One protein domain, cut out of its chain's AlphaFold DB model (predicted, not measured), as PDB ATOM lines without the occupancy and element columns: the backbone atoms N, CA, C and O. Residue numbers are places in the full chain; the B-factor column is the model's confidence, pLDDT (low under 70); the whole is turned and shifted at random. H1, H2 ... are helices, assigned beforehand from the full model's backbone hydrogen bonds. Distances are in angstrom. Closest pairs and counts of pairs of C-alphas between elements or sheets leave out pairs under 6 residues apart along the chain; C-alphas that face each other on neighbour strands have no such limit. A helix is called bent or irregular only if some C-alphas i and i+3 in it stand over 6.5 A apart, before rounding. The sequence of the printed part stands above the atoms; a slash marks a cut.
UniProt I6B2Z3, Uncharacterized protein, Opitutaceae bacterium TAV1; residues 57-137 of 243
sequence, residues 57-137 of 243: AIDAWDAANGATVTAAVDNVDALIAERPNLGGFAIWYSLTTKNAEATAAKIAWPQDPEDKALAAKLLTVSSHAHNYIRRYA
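Overview. This is residues 57 to 137 of the 243 residues of an uncharacterized protein of Opitutaceae bacterium TAV1 (UniProt I6B2Z3). H2, H4 and H5 stand as a triangle of three helices with shallow tilts between them, and the long, sharply kinked H1 packs on H2 from the side away from H4 and H5. The short H3 lies beyond the last residue of H2, and residues 105 to 112 lead from it to H4, which folds back with H5 as a hairpin. The printed part has 81 residues, with five named helices in the order H1, H2, H3, H4, H5 and no named strand; the class is all helix. The whole is compact, with a radius of gyration of the C-alphas of 12.3 A, and rounded, spanning 32 by 30 by 20 A.

Arrangement. Begin at the longest helix, H1, residues 57 to 82, which has a kink of 87 degrees near residue 75. It is irregular: C-alphas 74 and 77 are 8.2 A apart. H1 touches H2, residues 84 to 98, and their closest C-alphas, those of Ile 80 and Gly 87, are 4.8 A apart. Their lines stand at a steep tilt of 49 degrees, opposite ways. From H2 look to H4, residues 113 to 124: the two touch, closest at the C-alphas of Gly 88 and Leu 122, 5.8 A apart, at a shallow tilt of 29 degrees, opposite ways. H4 forms a helical hairpin with H5, residues 129 to 135, at a shallow tilt of 30 degrees. H4 touches H5 with residues 119 to 123 alone, and the closest C-alphas, those of Leu 123 and Ala 129, are 4.3 A apart. H2 and H5 are close but not clearly touching, with the C-alphas of Trp 92 and Asn 131 closest at 7.5 A. H3, residues 100 to 104, is close to H2 but not clearly touching, its Thr 103 and Thr 96 of H2 having the closest C-alphas at 6.8 A. H1 and H4 are near each other, while H3 is apart from H1, H4 and H5, and H1 is apart from H5. The helix packing is mostly aligned, but only just: 2 of 3 touching pairs are at a shallow tilt. In H2, H3 and H5 every O i to N i+4 pair is within hydrogen-bond range; in H1 15 of 22 are, and in H4 4 of 8.

Along the chain. Find C-alpha 57 at (-7.237, 49.278, 46.192); from there H1 runs to C-alpha 82, 29.6 A away. H2 begins at C-alpha 84, at (-21.791, 38.984, 26.420), and is 21.5 A long. H3 measures 6.1 A and H4 18.1 A from first to last C-alpha. H5, 10.6 A long, ends at C-alpha 135, at (-23.067, 28.763, 43.501).

Size, cuts and confidence. The two C-alphas farthest apart are those of Glu 82 and Ala 105, at 34.5 A. The links H1 to H2, H2 to H3 and H4 to H5 are tight, H3 to H4 is short, and no link is long. The printed part has no cut. Its mean pLDDT is 91.6, and no printed residue of this model is under 70.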
ATOM      1  N   ALA A  57      -6.924  48.734  47.512       95.38
ATOM      2  CA  ALA A  57      -7.237  49.278  46.192       95.38
ATOM      3  C   ALA A  57      -8.519  48.665  45.595       95.38
ATOM      4  O   ALA A  57      -9.305  49.375  44.970       95.38
ATOM      5  N   ILE A  58      -8.742  47.362  45.801       94.19
ATOM      6  CA  ILE A  58      -9.980  46.663  45.426       94.19
ATOM      7  C   ILE A  58     -11.173  47.277  46.165       94.19
ATOM      8  O   ILE A  58     -12.151  47.648  45.518       94.19
ATOM      9  N   ASP A  59     -11.058  47.448  47.481       93.94
ATOM     10  CA  ASP A  59     -12.121  47.993  48.328       93.94
ATOM     11  C   ASP A  59     -12.432  49.452  47.956       93.94
ATOM     12  O   ASP A  59     -13.595  49.837  47.845       93.94
ATOM     13  N   ALA A  60     -11.402  50.261  47.677       94.00
ATOM     14  CA  ALA A  60     -11.566  51.639  47.214       94.00
ATOM     15  C   ALA A  60     -12.255  51.708  45.843       94.00
ATOM     16  O   ALA A  60     -13.132  52.546  45.626       94.00
ATOM     17  N   TRP A  61     -11.891  50.811  44.922       96.56
ATOM     18  CA  TRP A  61     -12.558  50.720  43.627       96.56
ATOM     19  C   TRP A  61     -14.028  50.317  43.788       96.56
ATOM     20  O   TRP A  61     -14.884  50.901  43.125       96.56
ATOM     21  N   ASP A  62     -14.326  49.354  44.668       94.00
ATOM     22  CA  ASP A  62     -15.694  48.889  44.938       94.00
ATOM     23  C   ASP A  62     -16.557  49.988  45.547       94.00
ATOM     24  O   ASP A  62     -17.682  50.200  45.100       94.00
ATOM     25  N   ALA A  63     -16.015  50.740  46.505       92.94
ATOM     26  CA  ALA A  63     -16.706  51.877  47.102       92.94
ATOM     27  C   ALA A  63     -17.042  52.969  46.070       92.94
ATOM     28  O   ALA A  63     -18.106  53.578  46.147       92.94
ATOM     29  N   ALA A  64     -16.156  53.208  45.097       92.75
ATOM     30  CA  ALA A  64     -16.347  54.243  44.082       92.75
ATOM     31  C   ALA A  64     -17.270  53.817  42.927       92.75
ATOM     32  O   ALA A  64     -18.012  54.643  42.403       92.75
ATOM     33  N   ASN A  65     -17.220  52.546  42.511       93.94
ATOM     34  CA  ASN A  65     -17.830  52.094  41.252       93.94
ATOM     35  C   ASN A  65     -18.898  51.008  41.427       93.94
ATOM     36  O   ASN A  65     -19.645  50.722  40.488       93.94
ATOM     37  N   GLY A  66     -18.985  50.384  42.602       91.69
ATOM     38  CA  GLY A  66     -19.814  49.199  42.812       91.69
ATOM     39  C   GLY A  66     -21.304  49.448  42.606       91.69
ATOM     40  O   GLY A  66     -21.991  48.597  42.035       91.69
ATOM     41  N   ALA A  67     -21.798  50.630  42.986       93.00
ATOM     42  CA  ALA A  67     -23.185  51.026  42.747       93.00
ATOM     43  C   ALA A  67     -23.509  51.088  41.244       93.00
ATOM     44  O   ALA A  67     -24.529  50.551  40.820       93.00
ATOM     45  N   THR A  68     -22.610  51.650  40.429       92.62
ATOM     46  CA  THR A  68     -22.774  51.745  38.970       92.62
ATOM     47  C   THR A  68     -22.817  50.368  38.315       92.62
ATOM     48  O   THR A  68     -23.687  50.101  37.489       92.62
ATOM     49  N   VAL A  69     -21.922  49.455  38.712       93.62
ATOM     50  CA  VAL A  69     -21.925  48.083  38.176       93.62
ATOM     51  C   VAL A  69     -23.169  47.313  38.618       93.62
ATOM     52  O   VAL A  69     -23.728  46.550  37.836       93.62
ATOM     53  N   THR A  70     -23.628  47.524  39.851       93.25
ATOM     54  CA  THR A  70     -24.840  46.874  40.369       93.25
ATOM     55  C   THR A  70     -26.087  47.371  39.640       93.25
ATOM     56  O   THR A  70     -26.906  46.555  39.231       93.25
ATOM     57  N   ALA A  71     -26.195  48.677  39.386       91.25
ATOM     58  CA  ALA A  71     -27.290  49.262  38.611       91.25
ATOM     59  C   ALA A  71     -27.329  48.757  37.155       91.25
ATOM     60  O   ALA A  71     -28.385  48.720  36.531       91.25
ATOM     61  N   ALA A  72     -26.196  48.301  36.607       92.81
ATOM     62  CA  ALA A  72     -26.150  47.729  35.263       92.81
ATOM     63  C   ALA A  72     -26.933  46.410  35.117       92.81
ATOM     64  O   ALA A  72     -27.231  46.002  33.993       92.81
ATOM     65  N   VAL A  73     -27.289  45.755  36.230       93.62
ATOM     66  CA  VAL A  73     -28.100  44.528  36.235       93.62
ATOM     67  C   VAL A  73     -29.478  44.746  35.605       93.62
ATOM     68  O   VAL A  73     -29.953  43.860  34.893       93.62
ATOM     69  N   ASP A  74     -30.073  45.930  35.765       91.69
ATOM     70  CA  ASP A  74     -31.385  46.262  35.192       91.69
ATOM     71  C   ASP A  74     -31.383  46.212  33.655       91.69
ATOM     72  O   ASP A  74     -32.405  45.943  33.028       91.69
ATOM     73  N   ASN A  75     -30.211  46.401  33.037       92.44
ATOM     74  CA  ASN A  75     -30.015  46.391  31.587       92.44
ATOM     75  C   ASN A  75     -29.207  45.177  31.101       92.44
ATOM     76  O   ASN A  75     -28.668  45.177  29.992       92.44
ATOM     77  N   VAL A  76     -29.087  44.130  31.922       93.00
ATOM     78  CA  VAL A  76     -28.155  43.032  31.653       93.00
ATOM     79  C   VAL A  76     -28.458  42.273  30.365       93.00
ATOM     80  O   VAL A  76     -27.531  41.850  29.683       93.00
ATOM     81  N   ASP A  77     -29.729  42.119  29.992       93.31
ATOM     82  CA  ASP A  77     -30.090  41.388  28.772       93.31
ATOM     83  C   ASP A  77     -29.630  42.142  27.519       93.31
ATOM     84  O   ASP A  77     -29.076  41.535  26.602       93.31
ATOM     85  N   ALA A  78     -29.764  43.472  27.523       90.62
ATOM     86  CA  ALA A  78     -29.248  44.331  26.463       90.62
ATOM     87  C   ALA A  78     -27.710  44.303  26.421       90.62
ATOM     88  O   ALA A  78     -27.123  44.158  25.349       90.62
ATOM     89  N   LEU A  79     -27.048  44.340  27.585       91.06
ATOM     90  CA  LEU A  79     -25.592  44.192  27.673       91.06
ATOM     91  C   LEU A  79     -25.107  42.831  27.167       91.06
ATOM     92  O   LEU A  79     -24.075  42.770  26.508       91.06
ATOM     93  N   ILE A  80     -25.818  41.740  27.468       92.12
ATOM     94  CA  ILE A  80     -25.461  40.402  26.983       92.12
ATOM     95  C   ILE A  80     -25.594  40.335  25.461       92.12
ATOM     96  O   ILE A  80     -24.715  39.769  24.814       92.12
ATOM     97  N   ALA A  81     -26.661  40.911  24.900       90.44
ATOM     98  CA  ALA A  81     -26.888  40.926  23.457       90.44
ATOM     99  C   ALA A  81     -25.798  41.707  22.703       90.44
ATOM    100  O   ALA A  81     -25.323  41.245  21.669       90.44
ATOM    101  N   GLU A  82     -25.377  42.850  23.245       89.12
ATOM    102  CA  GLU A  82     -24.355  43.714  22.648       89.12
ATOM    103  C   GLU A  82     -22.933  43.161  22.876       89.12
ATOM    104  O   GLU A  82     -22.140  43.003  21.947       89.12
ATOM    105  N   ARG A  83     -22.589  42.841  24.132       89.38
ATOM    106  CA  ARG A  83     -21.262  42.364  24.562       89.38
ATOM    107  C   ARG A  83     -21.394  41.346  25.716       89.38
ATOM    108  O   ARG A  83     -21.289  41.729  26.886       89.38
ATOM    109  N   PRO A  84     -21.491  40.029  25.428       89.69
ATOM    110  CA  PRO A  84     -21.791  38.984  26.420       89.69
ATOM    111  C   PRO A  84     -20.947  39.017  27.704       89.69
ATOM    112  O   PRO A  84     -21.460  38.824  28.807       89.69
ATOM    113  N   ASN A  85     -19.645  39.296  27.582       89.38
ATOM    114  CA  ASN A  85     -18.730  39.342  28.726       89.38
ATOM    115  C   ASN A  85     -19.047  40.480  29.714       89.38
ATOM    116  O   ASN A  85     -18.764  40.333  30.902       89.38
ATOM    117  N   LEU A  86     -19.635  41.593  29.257       91.81
ATOM    118  CA  LEU A  86     -19.981  42.726  30.123       91.81
ATOM    119  C   LEU A  86     -21.187  42.405  30.997       91.81
ATOM    120  O   LEU A  86     -21.153  42.642  32.204       91.81
ATOM    121  N   GLY A  87     -22.217  41.790  30.413       92.38
ATOM    122  CA  GLY A  87     -23.355  41.288  31.179       92.38
ATOM    123  C   GLY A  87     -22.928  40.226  32.197       92.38
ATOM    124  O   GLY A  87     -23.323  40.283  33.360       92.38
ATOM    125  N   GLY A  88     -22.030  39.315  31.800       93.94
ATOM    126  CA  GLY A  88     -21.440  38.332  32.712       93.94
ATOM    127  C   GLY A  88     -20.670  38.959  33.883       93.94
ATOM    128  O   GLY A  88     -20.785  38.493  35.019       93.94
ATOM    129  N   PHE A  89     -19.921  40.035  33.625       94.31
ATOM    130  CA  PHE A  89     -19.243  40.817  34.657       94.31
ATOM    131  C   PHE A  89     -20.230  41.481  35.622       94.31
ATOM    132  O   PHE A  89     -20.085  41.288  36.827       94.31
ATOM    133  N   ALA A  90     -21.241  42.196  35.115       95.25
ATOM    134  CA  ALA A  90     -22.225  42.896  35.942       95.25
ATOM    135  C   ALA A  90     -23.002  41.936  36.861       95.25
ATOM    136  O   ALA A  90     -23.076  42.166  38.069       95.25
ATOM    137  N   ILE A  91     -23.489  40.810  36.318       96.31
ATOM    138  CA  ILE A  91     -24.174  39.769  37.103       96.31
ATOM    139  C   ILE A  91     -23.259  39.242  38.203       96.31
ATOM    140  O   ILE A  91     -23.637  39.201  39.374       96.31
ATOM    141  N   TRP A  92     -22.056  38.798  37.828       94.56
ATOM    142  CA  TRP A  92     -21.166  38.149  38.781       94.56
ATOM    143  C   TRP A  92     -20.706  39.112  39.873       94.56
ATOM    144  O   TRP A  92     -20.648  38.722  41.038       94.56
ATOM    145  N   TYR A  93     -20.410  40.357  39.504       94.94
ATOM    146  CA  TYR A  93     -20.059  41.405  40.445       94.94
ATOM    147  C   TYR A  93     -21.192  41.642  41.448       94.94
ATOM    148  O   TYR A  93     -20.975  41.477  42.645       94.94
ATOM    149  N   SER A  94     -22.401  41.935  40.960       95.44
ATOM    150  CA  SER A  94     -23.566  42.238  41.799       95.44
ATOM    151  C   SER A  94     -23.870  41.107  42.785       95.44
ATOM    152  O   SER A  94     -23.933  41.328  43.997       95.44
ATOM    153  N   LEU A  95     -23.935  39.862  42.299       95.75
ATOM    154  CA  LEU A  95     -24.207  38.711  43.158       95.75
ATOM    155  C   LEU A  95     -23.081  38.444  44.164       95.75
ATOM    156  O   LEU A  95     -23.360  38.046  45.293       95.75
ATOM    157  N   THR A  96     -21.818  38.671  43.787       93.81
ATOM    158  CA  THR A  96     -20.684  38.512  44.712       93.81
ATOM    159  C   THR A  96     -20.728  39.555  45.821       93.81
ATOM    160  O   THR A  96     -20.510  39.204  46.978       93.81
ATOM    161  N   THR A  97     -21.048  40.807  45.487       93.12
ATOM    162  CA  THR A  97     -21.180  41.908  46.450       93.12
ATOM    163  C   THR A  97     -22.356  41.676  47.394       93.12
ATOM    164  O   THR A  97     -22.189  41.772  48.608       93.12
ATOM    165  N   LYS A  98     -23.522  41.270  46.868       94.12
ATOM    166  CA  LYS A  98     -24.696  40.900  47.678       94.12
ATOM    167  C   LYS A  98     -24.386  39.755  48.648       94.12
ATOM    168  O   LYS A  98     -24.875  39.740  49.771       94.12
ATOM    169  N   ASN A  99     -23.535  38.817  48.230       93.25
ATOM    170  CA  ASN A  99     -23.156  37.628  48.992       93.25
ATOM    171  C   ASN A  99     -21.714  37.697  49.528       93.25
ATOM    172  O   ASN A  99     -21.014  36.677  49.559       93.25
ATOM    173  N   ALA A 100     -21.238  38.884  49.919       91.44
ATOM    174  CA  ALA A 100     -19.842  39.097  50.306       91.44
ATOM    175  C   ALA A 100     -19.408  38.214  51.492       91.44
ATOM    176  O   ALA A 100     -18.354  37.580  51.428       91.44
ATOM    177  N   GLU A 101     -20.244  38.088  52.526       90.00
ATOM    178  CA  GLU A 101     -19.958  37.250  53.700       90.00
ATOM    179  C   GLU A 101     -19.846  35.767  53.334       90.00
ATOM    180  O   GLU A 101     -18.840  35.119  53.632       90.00
ATOM    181  N   ALA A 102     -20.833  35.237  52.602       89.56
ATOM    182  CA  ALA A 102     -20.821  33.854  52.132       89.56
ATOM    183  C   ALA A 102     -19.628  33.582  51.196       89.56
ATOM    184  O   ALA A 102     -19.001  32.521  51.243       89.56
ATOM    185  N   THR A 103     -19.266  34.566  50.368       87.81
ATOM    186  CA  THR A 103     -18.089  34.503  49.497       87.81
ATOM    187  C   THR A 103     -16.795  34.431  50.300       87.81
ATOM    188  O   THR A 103     -15.965  33.564  50.014       87.81
ATOM    189  N   ALA A 104     -16.630  35.290  51.308       86.38
ATOM    190  CA  ALA A 104     -15.458  35.314  52.178       86.38
ATOM    191  C   ALA A 104     -15.327  34.018  52.992       86.38
ATOM    192  O   ALA A 104     -14.236  33.452  53.092       86.38
ATOM    193  N   ALA A 105     -16.451  33.499  53.491       84.00
ATOM    194  CA  ALA A 105     -16.522  32.239  54.224       84.00
ATOM    195  C   ALA A 105     -16.399  30.991  53.326       84.00
ATOM    196  O   ALA A 105     -16.280  29.882  53.840       84.00
ATOM    197  N   LYS A 106     -16.388  31.154  51.993       81.75
ATOM    198  CA  LYS A 106     -16.361  30.060  51.003       81.75
ATOM    199  C   LYS A 106     -17.487  29.039  51.209       81.75
ATOM    200  O   LYS A 106     -17.276  27.845  51.021       81.75
ATOM    201  N   ILE A 107     -18.665  29.528  51.573       80.94
ATOM    202  CA  ILE A 107     -19.875  28.718  51.720       80.94
ATOM    203  C   ILE A 107     -20.836  28.966  50.553       80.94
ATOM    204  O   ILE A 107     -20.636  29.880  49.739       80.94
ATOM    205  N   ALA A 108     -21.878  28.139  50.482       78.94
ATOM    206  CA  ALA A 108     -22.950  28.279  49.510       78.94
ATOM    207  C   ALA A 108     -23.654  29.633  49.665       78.94
ATOM    208  O   ALA A 108     -23.869  30.121  50.775       78.94
ATOM    209  N   TRP A 109     -24.038  30.228  48.538       90.06
ATOM    210  CA  TRP A 109     -24.899  31.406  48.549       90.06
ATOM    211  C   TRP A 109     -26.347  31.000  48.873       90.06
ATOM    212  O   TRP A 109     -26.744  29.869  48.550       90.06
ATOM    213  N   PRO A 110     -27.146  31.890  49.492       90.50
ATOM    214  CA  PRO A 110     -28.583  31.702  49.636       90.50
ATOM    215  C   PRO A 110     -29.206  31.326  48.291       90.50
ATOM    216  O   PRO A 110     -28.880  31.899  47.256       90.50
ATOM    217  N   GLN A 111     -30.088  30.327  48.294       89.50
ATOM    218  CA  GLN A 111     -30.748  29.842  47.078       89.50
ATOM    219  C   GLN A 111     -31.995  30.683  46.769       89.50
ATOM    220  O   GLN A 111     -33.081  30.145  46.560       89.50
ATOM    221  N   ASP A 112     -31.827  32.003  46.798       93.38
ATOM    222  CA  ASP A 112     -32.878  32.955  46.467       93.38
ATOM    223  C   ASP A 112     -33.306  32.792  44.990       93.38
ATOM    224  O   ASP A 112     -32.437  32.698  44.113       93.38
ATOM    225  N   PRO A 113     -34.617  32.703  44.685       93.81
ATOM    226  CA  PRO A 113     -35.086  32.481  43.320       93.81
ATOM    227  C   PRO A 113     -34.687  33.581  42.330       93.81
ATOM    228  O   PRO A 113     -34.390  33.261  41.177       93.81
ATOM    229  N   GLU A 114     -34.659  34.846  42.755       94.06
ATOM    230  CA  GLU A 114     -34.325  35.980  41.887       94.06
ATOM    231  C   GLU A 114     -32.830  35.993  41.577       94.06
ATOM    232  O   GLU A 114     -32.436  36.082  40.410       94.06
ATOM    233  N   ASP A 115     -31.988  35.785  42.593       94.94
ATOM    234  CA  ASP A 115     -30.542  35.678  42.399       94.94
ATOM    235  C   ASP A 115     -30.177  34.477  41.525       94.94
ATOM    236  O   ASP A 115     -29.297  34.570  40.664       94.94
ATOM    237  N   LYS A 116     -30.870  33.347  41.708       94.62
ATOM    238  CA  LYS A 116     -30.684  32.167  40.863       94.62
ATOM    239  C   LYS A 116     -31.108  32.443  39.422       94.62
ATOM    240  O   LYS A 116     -30.383  32.049  38.508       94.62
ATOM    241  N   ALA A 117     -32.239  33.116  39.201       94.44
ATOM    242  CA  ALA A 117     -32.700  33.491  37.865       94.44
ATOM    243  C   ALA A 117     -31.714  34.448  37.178       94.44
ATOM    244  O   ALA A 117     -31.381  34.259  36.006       94.44
ATOM    245  N   LEU A 118     -31.172  35.419  37.918       95.12
ATOM    246  CA  LEU A 118     -30.135  36.315  37.419       95.12
ATOM    247  C   LEU A 118     -28.845  35.549  37.087       95.12
ATOM    248  O   LEU A 118     -28.286  35.705  36.003       95.12
ATOM    249  N   ALA A 119     -28.391  34.674  37.986       94.88
ATOM    250  CA  ALA A 119     -27.203  33.855  37.781       94.88
ATOM    251  C   ALA A 119     -27.358  32.875  36.610       94.88
ATOM    252  O   ALA A 119     -26.374  32.582  35.933       94.88
ATOM    253  N   ALA A 120     -28.566  32.366  36.349       94.12
ATOM    254  CA  ALA A 120     -28.832  31.452  35.241       94.12
ATOM    255  C   ALA A 120     -28.525  32.094  33.880       94.12
ATOM    256  O   ALA A 120     -28.094  31.395  32.962       94.12
ATOM    257  N   LYS A 121     -28.621  33.427  33.761       94.31
ATOM    258  CA  LYS A 121     -28.186  34.160  32.560       94.31
ATOM    259  C   LYS A 121     -26.690  33.977  32.271       94.31
ATOM    260  O   LYS A 121     -26.283  34.035  31.119       94.31
ATOM    261  N   LEU A 122     -25.859  33.659  33.269       93.44
ATOM    262  CA  LEU A 122     -24.442  33.348  33.045       93.44
ATOM    263  C   LEU A 122     -24.234  32.073  32.222       93.44
ATOM    264  O   LEU A 122     -23.173  31.916  31.625       93.44
ATOM    265  N   LEU A 123     -25.212  31.163  32.168       90.56
ATOM    266  CA  LEU A 123     -25.111  29.945  31.359       90.56
ATOM    267  C   LEU A 123     -25.058  30.246  29.856       90.56
ATOM    268  O   LEU A 123     -24.463  29.472  29.109       90.56
ATOM    269  N   THR A 124     -25.618  31.378  29.414       86.56
ATOM    270  CA  THR A 124     -25.530  31.834  28.016       86.56
ATOM    271  C   THR A 124     -24.205  32.547  27.720       86.56
ATOM    272  O   THR A 124     -23.844  32.734  26.560       86.56
ATOM    273  N   VAL A 125     -23.427  32.874  28.758       87.25
ATOM    274  CA  VAL A 125     -22.122  33.536  28.671       87.25
ATOM    275  C   VAL A 125     -21.022  32.538  29.047       87.25
ATOM    276  O   VAL A 125     -20.624  32.414  30.203       87.25
ATOM    277  N   SER A 126     -20.497  31.816  28.053       75.12
ATOM    278  CA  SER A 126     -19.576  30.674  28.245       75.12
ATOM    279  C   SER A 126     -18.379  30.951  29.180       75.12
ATOM    280  O   SER A 126     -18.011  30.107  30.003       75.12
ATOM    281  N   SER A 127     -17.804  32.158  29.133       82.69
ATOM    282  CA  SER A 127     -16.695  32.588  30.002       82.69
ATOM    283  C   SER A 127     -17.073  32.665  31.490       82.69
ATOM    284  O   SER A 127     -16.201  32.497  32.343       82.69
ATOM    285  N   HIS A 128     -18.357  32.838  31.815       87.12
ATOM    286  CA  HIS A 128     -18.877  33.003  33.175       87.12
ATOM    287  C   HIS A 128     -19.814  31.877  33.638       87.12
ATOM    288  O   HIS A 128     -20.108  31.805  34.828       87.12
ATOM    289  N   ALA A 129     -20.227  30.955  32.766       90.94
ATOM    290  CA  ALA A 129     -21.149  29.861  33.102       90.94
ATOM    291  C   ALA A 129     -20.712  29.013  34.318       90.94
ATOM    292  O   ALA A 129     -21.536  28.573  35.120       90.94
ATOM    293  N   HIS A 130     -19.403  28.843  34.527       92.69
ATOM    294  CA  HIS A 130     -18.857  28.148  35.696       92.69
ATOM    295  C   HIS A 130     -19.213  28.809  37.044       92.69
ATOM    296  O   HIS A 130     -19.231  28.131  38.070       92.69
ATOM    297  N   ASN A 131     -19.510  30.110  37.064       92.44
ATOM    298  CA  ASN A 131     -19.914  30.821  38.275       92.44
ATOM    299  C   ASN A 131     -21.330  30.443  38.726       92.44
ATOM    300  O   ASN A 131     -21.548  30.285  39.925       92.44
ATOM    301  N   TYR A 132     -22.256  30.215  37.784       94.19
ATOM    302  CA  TYR A 132     -23.563  29.633  38.103       94.19
ATOM    303  C   TYR A 132     -23.385  28.253  38.736       94.19
ATOM    304  O   TYR A 132     -23.904  27.991  39.820       94.19
ATOM    305  N   ILE A 133     -22.572  27.396  38.103       93.88
ATOM    306  CA  ILE A 133     -22.321  26.033  38.592       93.88
ATOM    307  C   ILE A 133     -21.786  26.056  40.020       93.88
ATOM    308  O   ILE A 133     -22.273  25.324  40.875       93.88
ATOM    309  N   ARG A 134     -20.821  26.935  40.293       92.06
ATOM    310  CA  ARG A 134     -20.182  27.042  41.604       92.06
ATOM    311  C   ARG A 134     -21.165  27.380  42.728       92.06
ATOM    312  O   ARG A 134     -20.899  26.995  43.858       92.06
ATOM    313  N   ARG A 135     -22.233  28.138  42.455       91.50
ATOM    314  CA  ARG A 135     -23.067  28.763  43.501       91.50
ATOM    315  C   ARG A 135     -24.513  28.271  43.546       91.50
ATOM    316  O   ARG A 135     -25.106  28.244  44.622       91.50
ATOM    317  N   TYR A 136     -25.068  27.874  42.405       92.56
ATOM    318  CA  TYR A 136     -26.510  27.656  42.251       92.56
ATOM    319  C   TYR A 136     -26.888  26.324  41.616       92.56
ATOM    320  O   TYR A 136     -28.029  25.890  41.787       92.56
ATOM    321  N   ALA A 137     -25.969  25.657  40.910       93.81
ATOM    322  CA  ALA A 137     -26.314  24.394  40.269       93.81
ATOM    323  C   ALA A 137     -26.741  23.346  41.304       93.81
ATOM    324  O   ALA A 137     -26.130  23.172  42.363       93.81
TER     325      ALA A 137